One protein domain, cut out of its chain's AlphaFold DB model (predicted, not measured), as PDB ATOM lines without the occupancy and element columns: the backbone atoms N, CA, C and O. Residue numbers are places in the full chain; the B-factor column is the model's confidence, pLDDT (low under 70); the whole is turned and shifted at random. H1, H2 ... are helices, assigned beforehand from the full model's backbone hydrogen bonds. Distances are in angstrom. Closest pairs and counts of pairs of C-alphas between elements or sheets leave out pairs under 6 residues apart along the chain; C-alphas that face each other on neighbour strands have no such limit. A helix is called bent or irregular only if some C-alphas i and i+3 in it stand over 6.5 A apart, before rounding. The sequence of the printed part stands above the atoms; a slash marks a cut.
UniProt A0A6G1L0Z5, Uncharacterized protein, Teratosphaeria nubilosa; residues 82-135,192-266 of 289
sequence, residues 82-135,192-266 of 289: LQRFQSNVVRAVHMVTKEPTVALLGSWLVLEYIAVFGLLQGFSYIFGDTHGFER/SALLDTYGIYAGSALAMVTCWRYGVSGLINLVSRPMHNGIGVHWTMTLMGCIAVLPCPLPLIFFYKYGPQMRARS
ATOM      1  N   LEU A  82       7.159 -31.925  33.106       77.69
ATOM      2  CA  LEU A  82       7.268 -31.409  34.474       77.69
ATOM      3  C   LEU A  82       8.717 -31.454  34.985       77.69
ATOM      4  O   LEU A  82       9.189 -30.533  35.649       77.69
ATOM      5  N   GLN A  83       9.463 -32.481  34.575       78.88
ATOM      6  CA  GLN A  83      10.887 -32.620  34.869       78.88
ATOM      7  C   GLN A  83      11.724 -31.573  34.118       78.88
ATOM      8  O   GLN A  83      12.674 -31.024  34.678       78.88
ATOM      9  N   ARG A  84      11.341 -31.231  32.878       75.38
ATOM     10  CA  ARG A  84      11.947 -30.123  32.114       75.38
ATOM     11  C   ARG A  84      11.708 -28.786  32.797       75.38
ATOM     12  O   ARG A  84      12.645 -28.011  32.959       75.38
ATOM     13  N   PHE A  85      10.471 -28.533  33.221       80.75
ATOM     14  CA  PHE A  85      10.121 -27.307  33.928       80.75
ATOM     15  C   PHE A  85      10.958 -27.143  35.201       80.75
ATOM     16  O   PHE A  85      11.638 -26.129  35.363       80.75
ATOM     17  N   GLN A  86      11.001 -28.170  36.053       82.56
ATOM     18  CA  GLN A  86      11.795 -28.140  37.281       82.56
ATOM     19  C   GLN A  86      13.295 -27.967  36.997       82.56
ATOM     20  O   GLN A  86      13.949 -27.135  37.626       82.56
ATOM     21  N   SER A  87      13.842 -28.705  36.027       76.62
ATOM     22  CA  SER A  87      15.250 -28.599  35.620       76.62
ATOM     23  C   SER A  87      15.600 -27.186  35.140       76.62
ATOM     24  O   SER A  87      16.627 -26.631  35.530       76.62
ATOM     25  N   ASN A  88      14.719 -26.564  34.354       79.44
ATOM     26  CA  ASN A  88      14.911 -25.207  33.848       79.44
ATOM     27  C   ASN A  88      14.854 -24.160  34.967       79.44
ATOM     28  O   ASN A  88      15.700 -23.269  34.996       79.44
ATOM     29  N   VAL A  89      13.920 -24.285  35.916       81.81
ATOM     30  CA  VAL A  89      13.822 -23.373  37.069       81.81
ATOM     31  C   VAL A  89      15.055 -23.490  37.964       81.81
ATOM     32  O   VAL A  89      15.683 -22.481  38.276       81.81
ATOM     33  N   VAL A  90      15.458 -24.710  38.332       83.19
ATOM     34  CA  VAL A  90      16.628 -24.938  39.200       83.19
ATOM     35  C   VAL A  90      17.908 -24.415  38.549       83.19
ATOM     36  O   VAL A  90      18.705 -23.742  39.204       83.19
ATOM     37  N   ARG A  91      18.097 -24.664  37.247       76.94
ATOM     38  CA  ARG A  91      19.241 -24.127  36.496       76.94
ATOM     39  C   ARG A  91      19.222 -22.608  36.449       76.94
ATOM     40  O   ARG A  91      20.263 -21.991  36.645       76.94
ATOM     41  N   ALA A  92      18.063 -22.000  36.233       77.00
ATOM     42  CA  ALA A  92      17.961 -20.555  36.133       77.00
ATOM     43  C   ALA A  92      18.168 -19.856  37.496       77.00
ATOM     44  O   ALA A  92      18.849 -18.835  37.553       77.00
ATOM     45  N   VAL A  93      17.707 -20.444  38.609       82.06
ATOM     46  CA  VAL A  93      18.055 -19.997  39.976       82.06
ATOM     47  C   VAL A  93      19.565 -20.099  40.219       82.06
ATOM     48  O   VAL A  93      20.196 -19.170  40.730       82.06
ATOM     49  N   HIS A  94      20.173 -21.218  39.819       80.00
ATOM     50  CA  HIS A  94      21.619 -21.405  39.927       80.00
ATOM     51  C   HIS A  94      22.388 -20.373  39.089       80.00
ATOM     52  O   HIS A  94      23.402 -19.840  39.527       80.00
ATOM     53  N   MET A  95      21.883 -20.043  37.903       77.00
ATOM     54  CA  MET A  95      22.492 -19.078  36.997       77.00
ATOM     55  C   MET A  95      22.470 -17.659  37.569       77.00
ATOM     56  O   MET A  95      23.501 -16.997  37.570       77.00
ATOM     57  N   VAL A  96      21.344 -17.216  38.138       76.25
ATOM     58  CA  VAL A  96      21.236 -15.891  38.780       76.25
ATOM     59  C   VAL A  96      22.180 -15.761  39.978       76.25
ATOM     60  O   VAL A  96      22.728 -14.692  40.211       76.25
ATOM     61  N   THR A  97      22.398 -16.838  40.735       78.25
ATOM     62  CA  THR A  97      23.243 -16.803  41.943       78.25
ATOM     63  C   THR A  97      24.734 -17.005  41.665       78.25
ATOM     64  O   THR A  97      25.562 -16.573  42.468       78.25
ATOM     65  N   LYS A  98      25.105 -17.667  40.562       78.88
ATOM     66  CA  LYS A  98      26.505 -17.993  40.237       78.88
ATOM     67  C   LYS A  98      27.107 -17.157  39.113       78.88
ATOM     68  O   LYS A  98      28.326 -17.003  39.102       78.88
ATOM     69  N   GLU A  99      26.304 -16.606  38.203       79.00
ATOM     70  CA  GLU A  99      26.801 -15.715  37.154       79.00
ATOM     71  C   GLU A  99      26.752 -14.256  37.641       79.00
ATOM     72  O   GLU A  99      25.668 -13.669  37.736       79.00
ATOM     73  N   PRO A 100      27.907 -13.623  37.925       72.88
ATOM     74  CA  PRO A 100      27.946 -12.277  38.496       72.88
ATOM     75  C   PRO A 100      27.323 -11.232  37.561       72.88
ATOM     76  O   PRO A 100      26.736 -10.262  38.027       72.88
ATOM     77  N   THR A 101      27.396 -11.443  36.244       73.94
ATOM     78  CA  THR A 101      26.799 -10.551  35.239       73.94
ATOM     79  C   THR A 101      25.277 -10.528  35.328       73.94
ATOM     80  O   THR A 101      24.679  -9.456  35.289       73.94
ATOM     81  N   VAL A 102      24.647 -11.698  35.480       75.88
ATOM     82  CA  VAL A 102      23.185 -11.810  35.598       75.88
ATOM     83  C   VAL A 102      22.720 -11.273  36.947       75.88
ATOM     84  O   VAL A 102      21.736 -10.540  36.997       75.88
ATOM     85  N   ALA A 103      23.449 -11.577  38.025       79.19
ATOM     86  CA  ALA A 103      23.150 -11.068  39.359       79.19
ATOM     87  C   ALA A 103      23.184  -9.534  39.408       79.19
ATOM     88  O   ALA A 103      22.257  -8.907  39.916       79.19
ATOM     89  N   LEU A 104      24.227  -8.920  38.843       79.31
ATOM     90  CA  LEU A 104      24.411  -7.472  38.886       79.31
ATOM     91  C   LEU A 104      23.393  -6.742  38.017       79.31
ATOM     92  O   LEU A 104      22.711  -5.856  38.525       79.31
ATOM     93  N   LEU A 105      23.201  -7.168  36.766       77.44
ATOM     94  CA  LEU A 105      22.160  -6.599  35.905       77.44
ATOM     95  C   LEU A 105      20.752  -6.822  36.473       77.44
ATOM     96  O   LEU A 105      19.926  -5.914  36.441       77.44
ATOM     97  N   GLY A 106      20.480  -8.005  37.027       82.06
ATOM     98  CA  GLY A 106      19.202  -8.316  37.659       82.06
ATOM     99  C   GLY A 106      18.940  -7.456  38.895       82.06
ATOM    100  O   GLY A 106      17.858  -6.894  39.028       82.06
ATOM    101  N   SER A 107      19.932  -7.303  39.776       82.50
ATOM    102  CA  SER A 107      19.825  -6.455  40.972       82.50
ATOM    103  C   SER A 107      19.660  -4.973  40.627       82.50
ATOM    104  O   SER A 107      18.846  -4.290  41.241       82.50
ATOM    105  N   TRP A 108      20.361  -4.494  39.598       84.94
ATOM    106  CA  TRP A 108      20.220  -3.137  39.079       84.94
ATOM    107  C   TRP A 108      18.794  -2.871  38.579       84.94
ATOM    108  O   TRP A 108      18.154  -1.926  39.035       84.94
ATOM    109  N   LEU A 109      18.246  -3.763  37.748       85.75
ATOM    110  CA  LEU A 109      16.865  -3.653  37.266       85.75
ATOM    111  C   LEU A 109      15.833  -3.702  38.399       85.75
ATOM    112  O   LEU A 109      14.787  -3.065  38.313       85.75
ATOM    113  N   VAL A 110      16.099  -4.458  39.462       88.81
ATOM    114  CA  VAL A 110      15.219  -4.504  40.637       88.81
ATOM    115  C   VAL A 110      15.182  -3.154  41.345       88.81
ATOM    116  O   VAL A 110      14.095  -2.695  41.687       88.81
ATOM    117  N   LEU A 111      16.332  -2.500  41.526       88.38
ATOM    118  CA  LEU A 111      16.399  -1.165  42.129       88.38
ATOM    119  C   LEU A 111      15.634  -0.131  41.296       88.38
ATOM    120  O   LEU A 111      14.852   0.640  41.850       88.38
ATOM    121  N   GLU A 112      15.786  -0.164  39.970       88.19
ATOM    122  CA  GLU A 112      15.013   0.703  39.075       88.19
ATOM    123  C   GLU A 112      13.507   0.445  39.191       88.19
ATOM    124  O   GLU A 112      12.715   1.381  39.276       88.19
ATOM    125  N   TYR A 113      13.095  -0.822  39.263       89.38
ATOM    126  CA  TYR A 113      11.683  -1.176  39.402       89.38
ATOM    127  C   TYR A 113      11.099  -0.753  40.751       89.38
ATOM    128  O   TYR A 113       9.944  -0.333  40.797       89.38
ATOM    129  N   ILE A 114      11.869  -0.823  41.839       89.25
ATOM    130  CA  ILE A 114      11.431  -0.308  43.142       89.25
ATOM    131  C   ILE A 114      11.135   1.189  43.043       89.25
ATOM    132  O   ILE A 114      10.055   1.617  43.451       89.25
ATOM    133  N   ALA A 115      12.050   1.967  42.459       89.12
ATOM    134  CA  ALA A 115      11.865   3.405  42.297       89.12
ATOM    135  C   ALA A 115      10.658   3.721  41.398       89.12
ATOM    136  O   ALA A 115       9.782   4.491  41.787       89.12
ATOM    137  N   VAL A 116      10.565   3.081  40.227       88.88
ATOM    138  CA  VAL A 116       9.489   3.337  39.256       88.88
ATOM    139  C   VAL A 116       8.122   2.970  39.822       88.88
ATOM    140  O   VAL A 116       7.215   3.794  39.779       88.88
ATOM    141  N   PHE A 117       7.944   1.770  40.381       88.44
ATOM    142  CA  PHE A 117       6.639   1.350  40.905       88.44
ATOM    143  C   PHE A 117       6.282   2.036  42.226       88.44
ATOM    144  O   PHE A 117       5.107   2.332  42.458       88.44
ATOM    145  N   GLY A 118       7.280   2.333  43.063       87.94
ATOM    146  CA  GLY A 118       7.099   3.144  44.264       87.94
ATOM    147  C   GLY A 118       6.539   4.523  43.925       87.94
ATOM    148  O   GLY A 118       5.519   4.921  44.493       87.94
ATOM    149  N   LEU A 119       7.144   5.202  42.942       87.12
ATOM    150  CA  LEU A 119       6.695   6.504  42.444       87.12
ATOM    151  C   LEU A 119       5.361   6.426  41.699       87.12
ATOM    152  O   LEU A 119       4.510   7.277  41.917       87.12
ATOM    153  N   LEU A 120       5.145   5.408  40.861       88.00
ATOM    154  CA  LEU A 120       3.918   5.266  40.071       88.00
ATOM    155  C   LEU A 120       2.676   5.121  40.962       88.00
ATOM    156  O   LEU A 120       1.656   5.754  40.703       88.00
ATOM    157  N   GLN A 121       2.766   4.328  42.037       85.94
ATOM    158  CA  GLN A 121       1.691   4.242  43.033       85.94
ATOM    159  C   GLN A 121       1.580   5.502  43.887       85.94
ATOM    160  O   GLN A 121       0.471   5.949  44.186       85.94
ATOM    161  N   GLY A 122       2.723   6.080  44.265       84.94
ATOM    162  CA  GLY A 122       2.776   7.341  44.999       84.94
ATOM    163  C   GLY A 122       2.092   8.478  44.247       84.94
ATOM    164  O   GLY A 122       1.416   9.295  44.855       84.94
ATOM    165  N   PHE A 123       2.180   8.492  42.919       84.81
ATOM    166  CA  PHE A 123       1.621   9.540  42.072       84.81
ATOM    167  C   PHE A 123       0.106   9.703  42.267       84.81
ATOM    168  O   PHE A 123      -0.377  10.802  42.540       84.81
ATOM    169  N   SER A 124      -0.649   8.602  42.225       83.31
ATOM    170  CA  SER A 124      -2.097   8.628  42.467       83.31
ATOM    171  C   SER A 124      -2.451   9.122  43.875       83.31
ATOM    172  O   SER A 124      -3.452   9.811  44.045       83.31
ATOM    173  N   TYR A 125      -1.625   8.800  44.874       84.88
ATOM    174  CA  TYR A 125      -1.798   9.260  46.253       84.88
ATOM    175  C   TYR A 125      -1.480  10.758  46.406       84.88
ATOM    176  O   TYR A 125      -2.252  11.505  46.993       84.88
ATOM    177  N   ILE A 126      -0.377  11.228  45.824       86.12
ATOM    178  CA  ILE A 126       0.078  12.620  45.934       86.12
ATOM    179  C   ILE A 126      -0.908  13.575  45.258       86.12
ATOM    180  O   ILE A 126      -1.273  14.602  45.828       86.12
ATOM    181  N   PHE A 127      -1.356  13.262  44.044       85.38
ATOM    182  CA  PHE A 127      -2.272  14.150  43.329       85.38
ATOM    183  C   PHE A 127      -3.713  14.018  43.827       85.38
ATOM    184  O   PHE A 127      -4.405  15.027  43.919       85.38
ATOM    185  N   GLY A 128      -4.144  12.814  44.210       84.81
ATOM    186  CA  GLY A 128      -5.473  12.594  44.774       84.81
ATOM    187  C   GLY A 128      -5.615  13.153  46.188       84.81
ATOM    188  O   GLY A 128      -6.378  14.089  46.407       84.81
ATOM    189  N   ASP A 129      -4.855  12.610  47.138       81.81
ATOM    190  CA  ASP A 129      -5.060  12.875  48.566       81.81
ATOM    191  C   ASP A 129      -4.381  14.177  49.026       81.81
ATOM    192  O   ASP A 129      -4.893  14.846  49.918       81.81
ATOM    193  N   THR A 130      -3.245  14.573  48.427       82.62
ATOM    194  CA  THR A 130      -2.532  15.809  48.833       82.62
ATOM    195  C   THR A 130      -2.975  17.041  48.044       82.62
ATOM    196  O   THR A 130      -3.150  18.104  48.630       82.62
ATOM    197  N   HIS A 131      -3.155  16.921  46.724       84.00
ATOM    198  CA  HIS A 131      -3.538  18.055  45.866       84.00
ATOM    199  C   HIS A 131      -5.047  18.137  45.594       84.00
ATOM    200  O   HIS A 131      -5.498  19.105  44.986       84.00
ATOM    201  N   GLY A 132      -5.832  17.146  46.032       84.31
ATOM    202  CA  GLY A 132      -7.286  17.140  45.867       84.31
ATOM    203  C   GLY A 132      -7.745  17.003  44.415       84.31
ATOM    204  O   GLY A 132      -8.845  17.443  44.081       84.31
ATOM    205  N   PHE A 133      -6.914  16.448  43.526       85.69
ATOM    206  CA  PHE A 133      -7.295  16.282  42.126       85.69
ATOM    207  C   PHE A 133      -8.414  15.255  41.991       85.69
ATOM    208  O   PHE A 133      -8.402  14.181  42.594       85.69
ATOM    209  N   GLU A 134      -9.368  15.569  41.120       87.69
ATOM    210  CA  GLU A 134     -10.421  14.635  40.763       87.69
ATOM    211  C   GLU A 134      -9.833  13.389  40.085       87.69
ATOM    212  O   GLU A 134      -8.846  13.462  39.345       87.69
ATOM    213  N   ARG A 135     -10.468  12.227  40.295       79.50
ATOM    214  CA  ARG A 135      -9.997  10.933  39.766       79.50
ATOM    215  C   ARG A 135      -9.750  10.954  38.252       79.50
ATOM    216  O   ARG A 135      -8.818  10.302  37.791       79.50
ATOM    217  N   SER A 192      21.708  -6.850  23.446       54.12
ATOM    218  CA  SER A 192      21.756  -7.982  22.514       54.12
ATOM    219  C   SER A 192      22.949  -8.912  22.745       54.12
ATOM    220  O   SER A 192      22.838 -10.096  22.472       54.12
ATOM    221  N   ALA A 193      24.055  -8.417  23.297       54.66
ATOM    222  CA  ALA A 193      25.239  -9.201  23.633       54.66
ATOM    223  C   ALA A 193      25.007 -10.107  24.842       54.66
ATOM    224  O   ALA A 193      25.429 -11.262  24.843       54.66
ATOM    225  N   LEU A 194      24.297  -9.609  25.857       57.03
ATOM    226  CA  LEU A 194      23.849 -10.433  26.976       57.03
ATOM    227  C   LEU A 194      22.922 -11.555  26.482       57.03
ATOM    228  O   LEU A 194      23.079 -12.704  26.874       57.03
ATOM    229  N   LEU A 195      21.991 -11.241  25.578       54.88
ATOM    230  CA  LEU A 195      21.085 -12.236  24.998       54.88
ATOM    231  C   LEU A 195      21.826 -13.254  24.108       54.88
ATOM    232  O   LEU A 195      21.568 -14.451  24.220       54.88
ATOM    233  N   ASP A 196      22.782 -12.802  23.290       53.72
ATOM    234  CA  ASP A 196      23.572 -13.665  22.400       53.72
ATOM    235  C   ASP A 196      24.550 -14.571  23.173       53.72
ATOM    236  O   ASP A 196      24.728 -15.731  22.806       53.72
ATOM    237  N   THR A 197      25.154 -14.091  24.267       55.88
ATOM    238  CA  THR A 197      26.112 -14.881  25.073       55.88
ATOM    239  C   THR A 197      25.457 -16.024  25.850       55.88
ATOM    240  O   THR A 197      26.119 -17.026  26.123       55.88
ATOM    241  N   TYR A 198      24.160 -15.926  26.162       56.09
ATOM    242  CA  TYR A 198      23.413 -16.992  26.839       56.09
ATOM    243  C   TYR A 198      22.606 -17.898  25.901       56.09
ATOM    244  O   TYR A 198      21.994 -18.841  26.397       56.09
ATOM    245  N   GLY A 199      22.628 -17.658  24.582       62.19
ATOM    246  CA  GLY A 199      22.143 -18.522  23.492       62.19
ATOM    247  C   GLY A 199      21.021 -19.512  23.837       62.19
ATOM    248  O   GLY A 199      19.843 -19.221  23.663       62.19
ATOM    249  N   ILE A 200      21.393 -20.703  24.317       59.91
ATOM    250  CA  ILE A 200      20.479 -21.829  24.588       59.91
ATOM    251  C   ILE A 200      19.685 -21.656  25.903       59.91
ATOM    252  O   ILE A 200      18.560 -22.135  26.017       59.91
ATOM    253  N   TYR A 201      20.231 -20.939  26.891       65.94
ATOM    254  CA  TYR A 201      19.632 -20.750  28.222       65.94
ATOM    255  C   TYR A 201      19.128 -19.324  28.489       65.94
ATOM    256  O   TYR A 201      18.532 -19.076  29.544       65.94
ATOM    257  N   ALA A 202      19.299 -18.402  27.533       65.81
ATOM    258  CA  ALA A 202      18.921 -16.992  27.645       65.81
ATOM    259  C   ALA A 202      17.459 -16.792  28.081       65.81
ATOM    260  O   ALA A 202      17.184 -15.979  28.960       65.81
ATOM    261  N   GLY A 203      16.528 -17.581  27.529       71.81
ATOM    262  CA  GLY A 203      15.104 -17.486  27.869       71.81
ATOM    263  C   GLY A 203      14.808 -17.804  29.338       71.81
ATOM    264  O   GLY A 203      14.051 -17.088  29.989       71.81
ATOM    265  N   SER A 204      15.452 -18.835  29.893       76.69
ATOM    266  CA  SER A 204      15.267 -19.230  31.298       76.69
ATOM    267  C   SER A 204      15.886 -18.224  32.277       76.69
ATOM    268  O   SER A 204      15.275 -17.892  33.293       76.69
ATOM    269  N   ALA A 205      17.053 -17.670  31.930       74.25
ATOM    270  CA  ALA A 205      17.708 -16.623  32.706       74.25
ATOM    271  C   ALA A 205      16.859 -15.344  32.739       74.25
ATOM    272  O   ALA A 205      16.618 -14.781  33.806       74.25
ATOM    273  N   LEU A 206      16.342 -14.930  31.577       78.88
ATOM    274  CA  LEU A 206      15.468 -13.768  31.452       78.88
ATOM    275  C   LEU A 206      14.175 -13.947  32.256       78.88
ATOM    276  O   LEU A 206      13.756 -13.022  32.952       78.88
ATOM    277  N   ALA A 207      13.568 -15.136  32.198       82.50
ATOM    278  CA  ALA A 207      12.358 -15.453  32.949       82.50
ATOM    279  C   ALA A 207      12.579 -15.345  34.465       82.50
ATOM    280  O   ALA A 207      11.759 -14.743  35.154       82.50
ATOM    281  N   MET A 208      13.703 -15.843  34.989       81.69
ATOM    282  CA  MET A 208      14.018 -15.732  36.418       81.69
ATOM    283  C   MET A 208      14.308 -14.300  36.858       81.69
ATOM    284  O   MET A 208      13.783 -13.871  37.883       81.69
ATOM    285  N   VAL A 209      15.089 -13.543  36.081       82.00
ATOM    286  CA  VAL A 209      15.337 -12.117  36.361       82.00
ATOM    287  C   VAL A 209      14.019 -11.342  36.373       82.00
ATOM    288  O   VAL A 209      13.778 -10.525  37.258       82.00
ATOM    289  N   THR A 210      13.127 -11.652  35.434       86.12
ATOM    290  CA  THR A 210      11.797 -11.048  35.335       86.12
ATOM    291  C   THR A 210      10.900 -11.437  36.512       86.12
ATOM    292  O   THR A 210      10.237 -10.574  37.081       86.12
ATOM    293  N   CYS A 211      10.909 -12.710  36.911       87.06
ATOM    294  CA  CYS A 211      10.165 -13.217  38.061       87.06
ATOM    295  C   CYS A 211      10.603 -12.522  39.355       87.06
ATOM    296  O   CYS A 211       9.775 -11.960  40.068       87.06
ATOM    297  N   TRP A 212      11.913 -12.477  39.609       84.50
ATOM    298  CA  TRP A 212      12.484 -11.798  40.771       84.50
ATOM    299  C   TRP A 212      12.107 -10.311  40.802       84.50
ATOM    300  O   TRP A 212      11.624  -9.797  41.810       84.50
ATOM    301  N   ARG A 213      12.239  -9.633  39.659       86.81
ATOM    302  CA  ARG A 213      11.876  -8.225  39.482       86.81
ATOM    303  C   ARG A 213      10.397  -7.952  39.752       86.81
ATOM    304  O   ARG A 213      10.076  -7.000  40.458       86.81
ATOM    305  N   TYR A 214       9.497  -8.770  39.208       90.25
ATOM    306  CA  TYR A 214       8.061  -8.608  39.440       90.25
ATOM    307  C   TYR A 214       7.650  -8.978  40.861       90.25
ATOM    308  O   TYR A 214       6.767  -8.325  41.404       90.25
ATOM    309  N   GLY A 215       8.314  -9.949  41.494       91.38
ATOM    310  CA  GLY A 215       8.091 -10.270  42.903       91.38
ATOM    311  C   GLY A 215       8.388  -9.075  43.810       91.38
ATOM    312  O   GLY A 215       7.537  -8.662  44.596       91.38
ATOM    313  N   VAL A 216       9.561  -8.457  43.639       90.50
ATOM    314  CA  VAL A 216       9.943  -7.261  44.409       90.50
ATOM    315  C   VAL A 216       9.064  -6.057  44.054       90.50
ATOM    316  O   VAL A 216       8.634  -5.327  44.945       90.50
ATOM    317  N   SER A 217       8.732  -5.876  42.772       88.75
ATOM    318  CA  SER A 217       7.797  -4.835  42.327       88.75
ATOM    319  C   SER A 217       6.405  -5.001  42.961       88.75
ATOM    320  O   SER A 217       5.820  -4.036  43.449       88.75
ATOM    321  N   GLY A 218       5.876  -6.222  43.038       91.00
ATOM    322  CA  GLY A 218       4.606  -6.499  43.711       91.00
ATOM    323  C   GLY A 218       4.649  -6.130  45.195       91.00
ATOM    324  O   GLY A 218       3.753  -5.447  45.686       91.00
ATOM    325  N   LEU A 219       5.733  -6.496  45.887       91.06
ATOM    326  CA  LEU A 219       5.944  -6.164  47.298       91.06
ATOM    327  C   LEU A 219       5.985  -4.647  47.544       91.06
ATOM    328  O   LEU A 219       5.319  -4.167  48.461       91.06
ATOM    329  N   ILE A 220       6.701  -3.873  46.718       90.12
ATOM    330  CA  ILE A 220       6.754  -2.413  46.903       90.12
ATOM    331  C   ILE A 220       5.390  -1.757  46.661       90.12
ATOM    332  O   ILE A 220       5.059  -0.800  47.353       90.12
ATOM    333  N   ASN A 221       4.553  -2.282  45.756       88.19
ATOM    334  CA  ASN A 221       3.199  -1.753  45.545       88.19
ATOM    335  C   ASN A 221       2.340  -1.854  46.821       88.19
ATOM    336  O   ASN A 221       1.595  -0.924  47.127       88.19
ATOM    337  N   LEU A 222       2.478  -2.943  47.588       89.94
ATOM    338  CA  LEU A 222       1.765  -3.142  48.858       89.94
ATOM    339  C   LEU A 222       2.253  -2.180  49.953       89.94
ATOM    340  O   LEU A 222       1.450  -1.650  50.719       89.94
ATOM    341  N   VAL A 223       3.564  -1.931  50.016       89.06
ATOM    342  CA  VAL A 223       4.190  -1.082  51.046       89.06
ATOM    343  C   VAL A 223       4.154   0.409  50.681       89.06
ATOM    344  O   VAL A 223       4.256   1.266  51.556       89.06
ATOM    345  N   SER A 224       3.950   0.750  49.407       85.12
ATOM    346  CA  SER A 224       4.017   2.136  48.934       85.12
ATOM    347  C   SER A 224       2.987   3.039  49.622       85.12
ATOM    348  O   SER A 224       3.349   4.103  50.118       85.12
ATOM    349  N   ARG A 225       1.721   2.619  49.751       82.75
ATOM    350  CA  ARG A 225       0.691   3.442  50.415       82.75
ATOM    351  C   ARG A 225       1.007   3.787  51.879       82.75
ATOM    352  O   ARG A 225       1.006   4.975  52.204       82.75
ATOM    353  N   PRO A 226       1.293   2.820  52.774       87.12
ATOM    354  CA  PRO A 226       1.630   3.150  54.158       87.12
ATOM    355  C   PRO A 226       2.934   3.949  54.275       87.12
ATOM    356  O   PRO A 226       3.042   4.799  55.154       87.12
ATOM    357  N   MET A 227       3.895   3.741  53.370       87.12
ATOM    358  CA  MET A 227       5.138   4.513  53.341       87.12
ATOM    359  C   MET A 227       4.882   6.013  53.109       87.12
ATOM    360  O   MET A 227       5.430   6.835  53.842       87.12
ATOM    361  N   HIS A 228       4.010   6.369  52.158       83.44
ATOM    362  CA  HIS A 228       3.670   7.772  51.885       83.44
ATOM    363  C   HIS A 228       2.904   8.429  53.047       83.44
ATOM    364  O   HIS A 228       3.180   9.581  53.380       83.44
ATOM    365  N   ASN A 229       1.998   7.687  53.696       83.75
ATOM    366  CA  ASN A 229       1.245   8.162  54.863       83.75
ATOM    367  C   ASN A 229       2.128   8.379  56.106       83.75
ATOM    368  O   ASN A 229       1.876   9.298  56.877       83.75
ATOM    369  N   GLY A 230       3.130   7.521  56.332       86.12
ATOM    370  CA  GLY A 230       3.940   7.546  57.556       86.12
ATOM    371  C   GLY A 230       5.091   8.554  57.530       86.12
ATOM    372  O   GLY A 230       5.303   9.269  58.503       86.12
ATOM    373  N   ILE A 231       5.842   8.607  56.426       84.31
ATOM    374  CA  ILE A 231       7.072   9.420  56.302       84.31
ATOM    375  C   ILE A 231       6.763  10.800  55.685       84.31
ATOM    376  O   ILE A 231       7.562  11.735  55.759       84.31
ATOM    377  N   GLY A 232       5.570  10.950  55.104       85.19
ATOM    378  CA  GLY A 232       5.133  12.155  54.414       85.19
ATOM    379  C   GLY A 232       5.635  12.222  52.972       85.19
ATOM    380  O   GLY A 232       6.640  11.619  52.583       85.19
ATOM    381  N   VAL A 233       4.918  12.990  52.154       85.75
ATOM    382  CA  VAL A 233       5.127  13.042  50.700       85.75
ATOM    383  C   VAL A 233       6.525  13.544  50.334       85.75
ATOM    384  O   VAL A 233       7.203  12.924  49.518       85.75
ATOM    385  N   HIS A 234       6.986  14.631  50.957       87.94
ATOM    386  CA  HIS A 234       8.256  15.266  50.597       87.94
ATOM    387  C   HIS A 234       9.458  14.340  50.818       87.94
ATOM    388  O   HIS A 234      10.244  14.118  49.899       87.94
ATOM    389  N   TRP A 235       9.555  13.733  52.002       88.88
ATOM    390  CA  TRP A 235      10.629  12.794  52.326       88.88
ATOM    391  C   TRP A 235      10.579  11.535  51.464       88.88
ATOM    392  O   TRP A 235      11.624  11.035  51.045       88.88
ATOM    393  N   THR A 236       9.377  11.057  51.134       87.69
ATOM    394  CA  THR A 236       9.210   9.896  50.256       87.69
ATOM    395  C   THR A 236       9.716  10.187  48.838       87.69
ATOM    396  O   THR A 236      10.409   9.356  48.253       87.69
ATOM    397  N   MET A 237       9.455  11.386  48.303       87.62
ATOM    398  CA  MET A 237       9.971  11.811  46.995       87.62
ATOM    399  C   MET A 237      11.496  11.951  46.983       87.62
ATOM    400  O   MET A 237      12.139  11.498  46.036       87.62
ATOM    401  N   THR A 238      12.095  12.511  48.038       91.25
ATOM    402  CA  THR A 238      13.560  12.606  48.142       91.25
ATOM    403  C   THR A 238      14.207  11.225  48.227       91.25
ATOM    404  O   THR A 238      15.161  10.958  47.500       91.25
ATOM    405  N   LEU A 239      13.665  10.323  49.052       90.06
ATOM    406  CA  LEU A 239      14.183   8.961  49.197       90.06
ATOM    407  C   LEU A 239      14.123   8.191  47.871       90.06
ATOM    408  O   LEU A 239      15.117   7.590  47.461       90.06
ATOM    409  N   MET A 240      12.987   8.253  47.172       88.94
ATOM    410  CA  MET A 240      12.832   7.616  45.861       88.94
ATOM    411  C   MET A 240      13.762   8.229  44.810       88.94
ATOM    412  O   MET A 240      14.331   7.494  44.006       88.94
ATOM    413  N   GLY A 241      13.990   9.545  44.854       87.94
ATOM    414  CA  GLY A 241      14.978  10.218  44.013       87.94
ATOM    415  C   GLY A 241      16.405   9.722  44.266       87.94
ATOM    416  O   GLY A 241      17.117   9.391  43.322       87.94
ATOM    417  N   CYS A 242      16.815   9.584  45.529       89.94
ATOM    418  CA  CYS A 242      18.126   9.029  45.879       89.94
ATOM    419  C   CYS A 242      18.286   7.580  45.394       89.94
ATOM    420  O   CYS A 242      19.323   7.228  44.829       89.94
ATOM    421  N   ILE A 243      17.248   6.754  45.568       88.50
ATOM    422  CA  ILE A 243      17.229   5.365  45.089       88.50
ATOM    423  C   ILE A 243      17.268   5.307  43.559       88.50
ATOM    424  O   ILE A 243      17.880   4.390  43.028       88.50
ATOM    425  N   ALA A 244      16.680   6.274  42.849       87.38
ATOM    426  CA  ALA A 244      16.728   6.356  41.387       87.38
ATOM    427  C   ALA A 244      18.085   6.848  40.848       87.38
ATOM    428  O   ALA A 244      18.505   6.437  39.768       87.38
ATOM    429  N   VAL A 245      18.804   7.695  41.591       88.31
ATOM    430  CA  VAL A 245      20.129   8.198  41.182       88.31
ATOM    431  C   VAL A 245      21.231   7.155  41.389       88.31
ATOM    432  O   VAL A 245      22.129   7.047  40.556       88.31
ATOM    433  N   LEU A 246      21.157   6.354  42.456       86.06
ATOM    434  CA  LEU A 246      22.126   5.293  42.765       86.06
ATOM    435  C   LEU A 246      22.390   4.310  41.598       86.06
ATOM    436  O   LEU A 246      23.560   4.029  41.328       86.06
ATOM    437  N   PRO A 247      21.378   3.796  40.870       82.56
ATOM    438  CA  PRO A 247      21.577   2.893  39.743       82.56
ATOM    439  C   PRO A 247      22.099   3.573  38.474       82.56
ATOM    440  O   PRO A 247      22.625   2.880  37.609       82.56
ATOM    441  N   CYS A 248      22.018   4.898  38.353       82.88
ATOM    442  CA  CYS A 248      22.396   5.626  37.139       82.88
ATOM    443  C   CYS A 248      23.883   5.449  36.727       82.88
ATOM    444  O   CYS A 248      24.150   5.130  35.566       82.88
ATOM    445  N   PRO A 249      24.882   5.566  37.630       80.06
ATOM    446  CA  PRO A 249      26.286   5.362  37.264       80.06
ATOM    447  C   PRO A 249      26.696   3.886  37.117       80.06
ATOM    448  O   PRO A 249      27.764   3.608  36.565       80.06
ATOM    449  N   LEU A 250      25.890   2.932  37.605       76.81
ATOM    450  CA  LEU A 250      26.292   1.525  37.704       76.81
ATOM    451  C   LEU A 250      26.566   0.877  36.336       76.81
ATOM    452  O   LEU A 250      27.650   0.311  36.188       76.81
ATOM    453  N   PRO A 251      25.694   0.977  35.312       70.56
ATOM    454  CA  PRO A 251      25.961   0.360  34.015       70.56
ATOM    455  C   PRO A 251      27.209   0.939  33.344       70.56
ATOM    456  O   PRO A 251      28.048   0.205  32.832       70.56
ATOM    457  N   LEU A 252      27.396   2.257  33.384       70.12
ATOM    458  CA  LEU A 252      28.520   2.887  32.693       70.12
ATOM    459  C   LEU A 252      29.854   2.527  33.351       70.12
ATOM    460  O   LEU A 252      30.764   2.044  32.683       70.12
ATOM    461  N   ILE A 253      29.970   2.693  34.670       69.75
ATOM    462  CA  ILE A 253      31.232   2.437  35.378       69.75
ATOM    463  C   ILE A 253      31.576   0.950  35.343       69.75
ATOM    464  O   ILE A 253      32.732   0.570  35.143       69.75
ATOM    465  N   PHE A 254      30.574   0.100  35.550       67.56
ATOM    466  CA  PHE A 254      30.808  -1.319  35.704       67.56
ATOM    467  C   PHE A 254      31.187  -1.986  34.379       67.56
ATOM    468  O   PHE A 254      32.143  -2.759  34.337       67.56
ATOM    469  N   PHE A 255      30.538  -1.621  33.271       63.00
ATOM    470  CA  PHE A 255      30.871  -2.197  31.968       63.00
ATOM    471  C   PHE A 255      32.154  -1.617  31.362       63.00
ATOM    472  O   PHE A 255      32.961  -2.401  30.861       63.00
ATOM    473  N   TYR A 256      32.419  -0.307  31.479       63.88
ATOM    474  CA  TYR A 256      33.667   0.269  30.955       63.88
ATOM    475  C   TYR A 256      34.913  -0.196  31.721       63.88
ATOM    476  O   TYR A 256      35.968  -0.373  31.116       63.88
ATOM    477  N   LYS A 257      34.819  -0.408  33.043       64.62
ATOM    478  CA  LYS A 257      35.985  -0.763  33.872       64.62
ATOM    479  C   LYS A 257      36.122  -2.264  34.145       64.62
ATOM    480  O   LYS A 257      37.242  -2.763  34.204       64.62
ATOM    481  N   TYR A 258      35.012  -2.987  34.311       66.69
ATOM    482  CA  TYR A 258      35.012  -4.393  34.746       66.69
ATOM    483  C   TYR A 258      34.528  -5.382  33.675       66.69
ATOM    484  O   TYR A 258      34.660  -6.592  33.875       66.69
ATOM    485  N   GLY A 259      34.054  -4.912  32.514       62.53
ATOM    486  CA  GLY A 259      33.580  -5.760  31.410       62.53
ATOM    487  C   GLY A 259      34.530  -6.914  31.028       62.53
ATOM    488  O   GLY A 259      34.090  -8.071  31.006       62.53
ATOM    489  N   PRO A 260      35.842  -6.665  30.824       61.22
ATOM    490  CA  PRO A 260      36.800  -7.720  30.476       61.22
ATOM    491  C   PRO A 260      36.985  -8.768  31.585       61.22
ATOM    492  O   PRO A 260      37.090  -9.968  31.322       61.22
ATOM    493  N   GLN A 261      36.977  -8.330  32.847       60.81
ATOM    494  CA  GLN A 261      37.215  -9.182  34.016       60.81
ATOM    495  C   GLN A 261      36.034 -10.121  34.297       60.81
ATOM    496  O   GLN A 261      36.218 -11.238  34.782       60.81
ATOM    497  N   MET A 262      34.817  -9.694  33.965       61.34
ATOM    498  CA  MET A 262      33.615 -10.509  34.130       61.34
ATOM    499  C   MET A 262      33.488 -11.605  33.082       61.34
ATOM    500  O   MET A 262      33.096 -12.723  33.415       61.34
ATOM    501  N   ARG A 263      33.872 -11.321  31.831       58.25
ATOM    502  CA  ARG A 263      33.942 -12.343  30.778       58.25
ATOM    503  C   ARG A 263      34.947 -13.439  31.120       58.25
ATOM    504  O   ARG A 263      34.646 -14.606  30.907       58.25
ATOM    505  N   ALA A 264      36.089 -13.079  31.708       59.81
ATOM    506  CA  ALA A 264      37.088 -14.051  32.159       59.81
ATOM    507  C   ALA A 264      36.594 -14.945  33.318       59.81
ATOM    508  O   ALA A 264      37.098 -16.051  33.503       59.81
ATOM    509  N   ARG A 265      35.601 -14.484  34.094       61.59
ATOM    510  CA  ARG A 265      35.016 -15.210  35.235       61.59
ATOM    511  C   ARG A 265      33.740 -15.993  34.912       61.59
ATOM    512  O   ARG A 265      33.347 -16.832  35.721       61.59
ATOM    513  N   SER A 266      33.094 -15.747  33.772       58.97
ATOM    514  CA  SER A 266      31.865 -16.447  33.380       58.97
ATOM    515  C   SER A 266      32.182 -17.850  32.855       58.97
ATOM    516  O   SER A 266      32.862 -18.009  31.841       58.97
TER     517      SER A 266
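What this domain is: This is residues 82 to 135 and 192 to 266 of the 289 residues of an uncharacterized protein of Teratosphaeria nubilosa (UniProt A0A6G1L0Z5). Look for a flat row of helices, with H2 in the middle, H4 along one side of it and H5 along the other, and H6 carrying on from H5 back toward the first residues of H2. At that same end H1 makes a corner with H2, and the small H3 sits by the first residues of H4. The printed part has 129 residues with six named helices, H1 to H6 in chain order, and no named strand; the class is all helix. It is loose, with a radius of gyration of the C-alphas of 18.3 A, and spans 53 by 42 by 22 A.

How they stand to each other: Start with H1, residues 82 to 98, whose residues 95 to 97 touch H2, residues 100 to 130, only at the corner; the closest C-alphas, of Val 96 and Ala 103, are 5.2 A apart and the lines are about perpendicular at 87 degrees. H2 is the hub, touching four helices. H3, residues 192 to 197, is close to but not clearly touching H4, residues 202 to 231; the closest C-alphas, of Leu 195 and Ala 202, are 5.9 A apart. H1 touches residues 204 to 209 of H4, closest at the C-alphas of Ala 92 and Ala 205, 5.2 A apart. H4 touches H2, the same way at a shallow tilt of 34 degrees, only just short of steep; the C-alphas of Val 110 and Arg 213 come closest, at 5.1 A. H5, residues 233 to 245, touches H2, opposite ways at a shallow tilt of 22 degrees, with the C-alphas of Ala 115 and Met 240 closest at 5.6 A. H2, H4 and H5 form a bundle, three helices side by side. H6, residues 249 to 265, only just touches H2, with 3 pairs of C-alphas within 8 A, closest at Thr 101 and Met 262, 6.9 A. In H1, H3 and H5 every O i to N i+4 pair is within hydrogen-bond range; in H2 25 of 27 are, in H4 24 of 26, in H6 11 of 13.

Where its parts are: Find C-alpha 82 at (7.268, -31.409, 34.474); from there H1 runs 24.2 A. H2 runs 42.7 A from C-alpha 100 at (27.946, -12.277, 38.496), with a kink of 25 degrees near residue 124. H3 measures 8.6 A. H4 measures 40.7 A and is only just irregular, C-alphas 222 and 225 being 6.9 A apart. H5 measures 18.4 A. H6, 22.4 A long, is irregular, with C-alphas 257 and 260 7.8 A apart, and ends at C-alpha 265, (35.016, -15.210, 35.235).

The domain as a whole: The two C-alphas farthest apart, of Glu 134 and Ala 264, are 56.2 A apart. Residues 136 to 191 are not printed, and 40.8 A separate C-alphas 135 and 192 across this cut. The links printed whole are tight. In this model, residues 192 to 202 and 253 to 266 have pLDDT under 70.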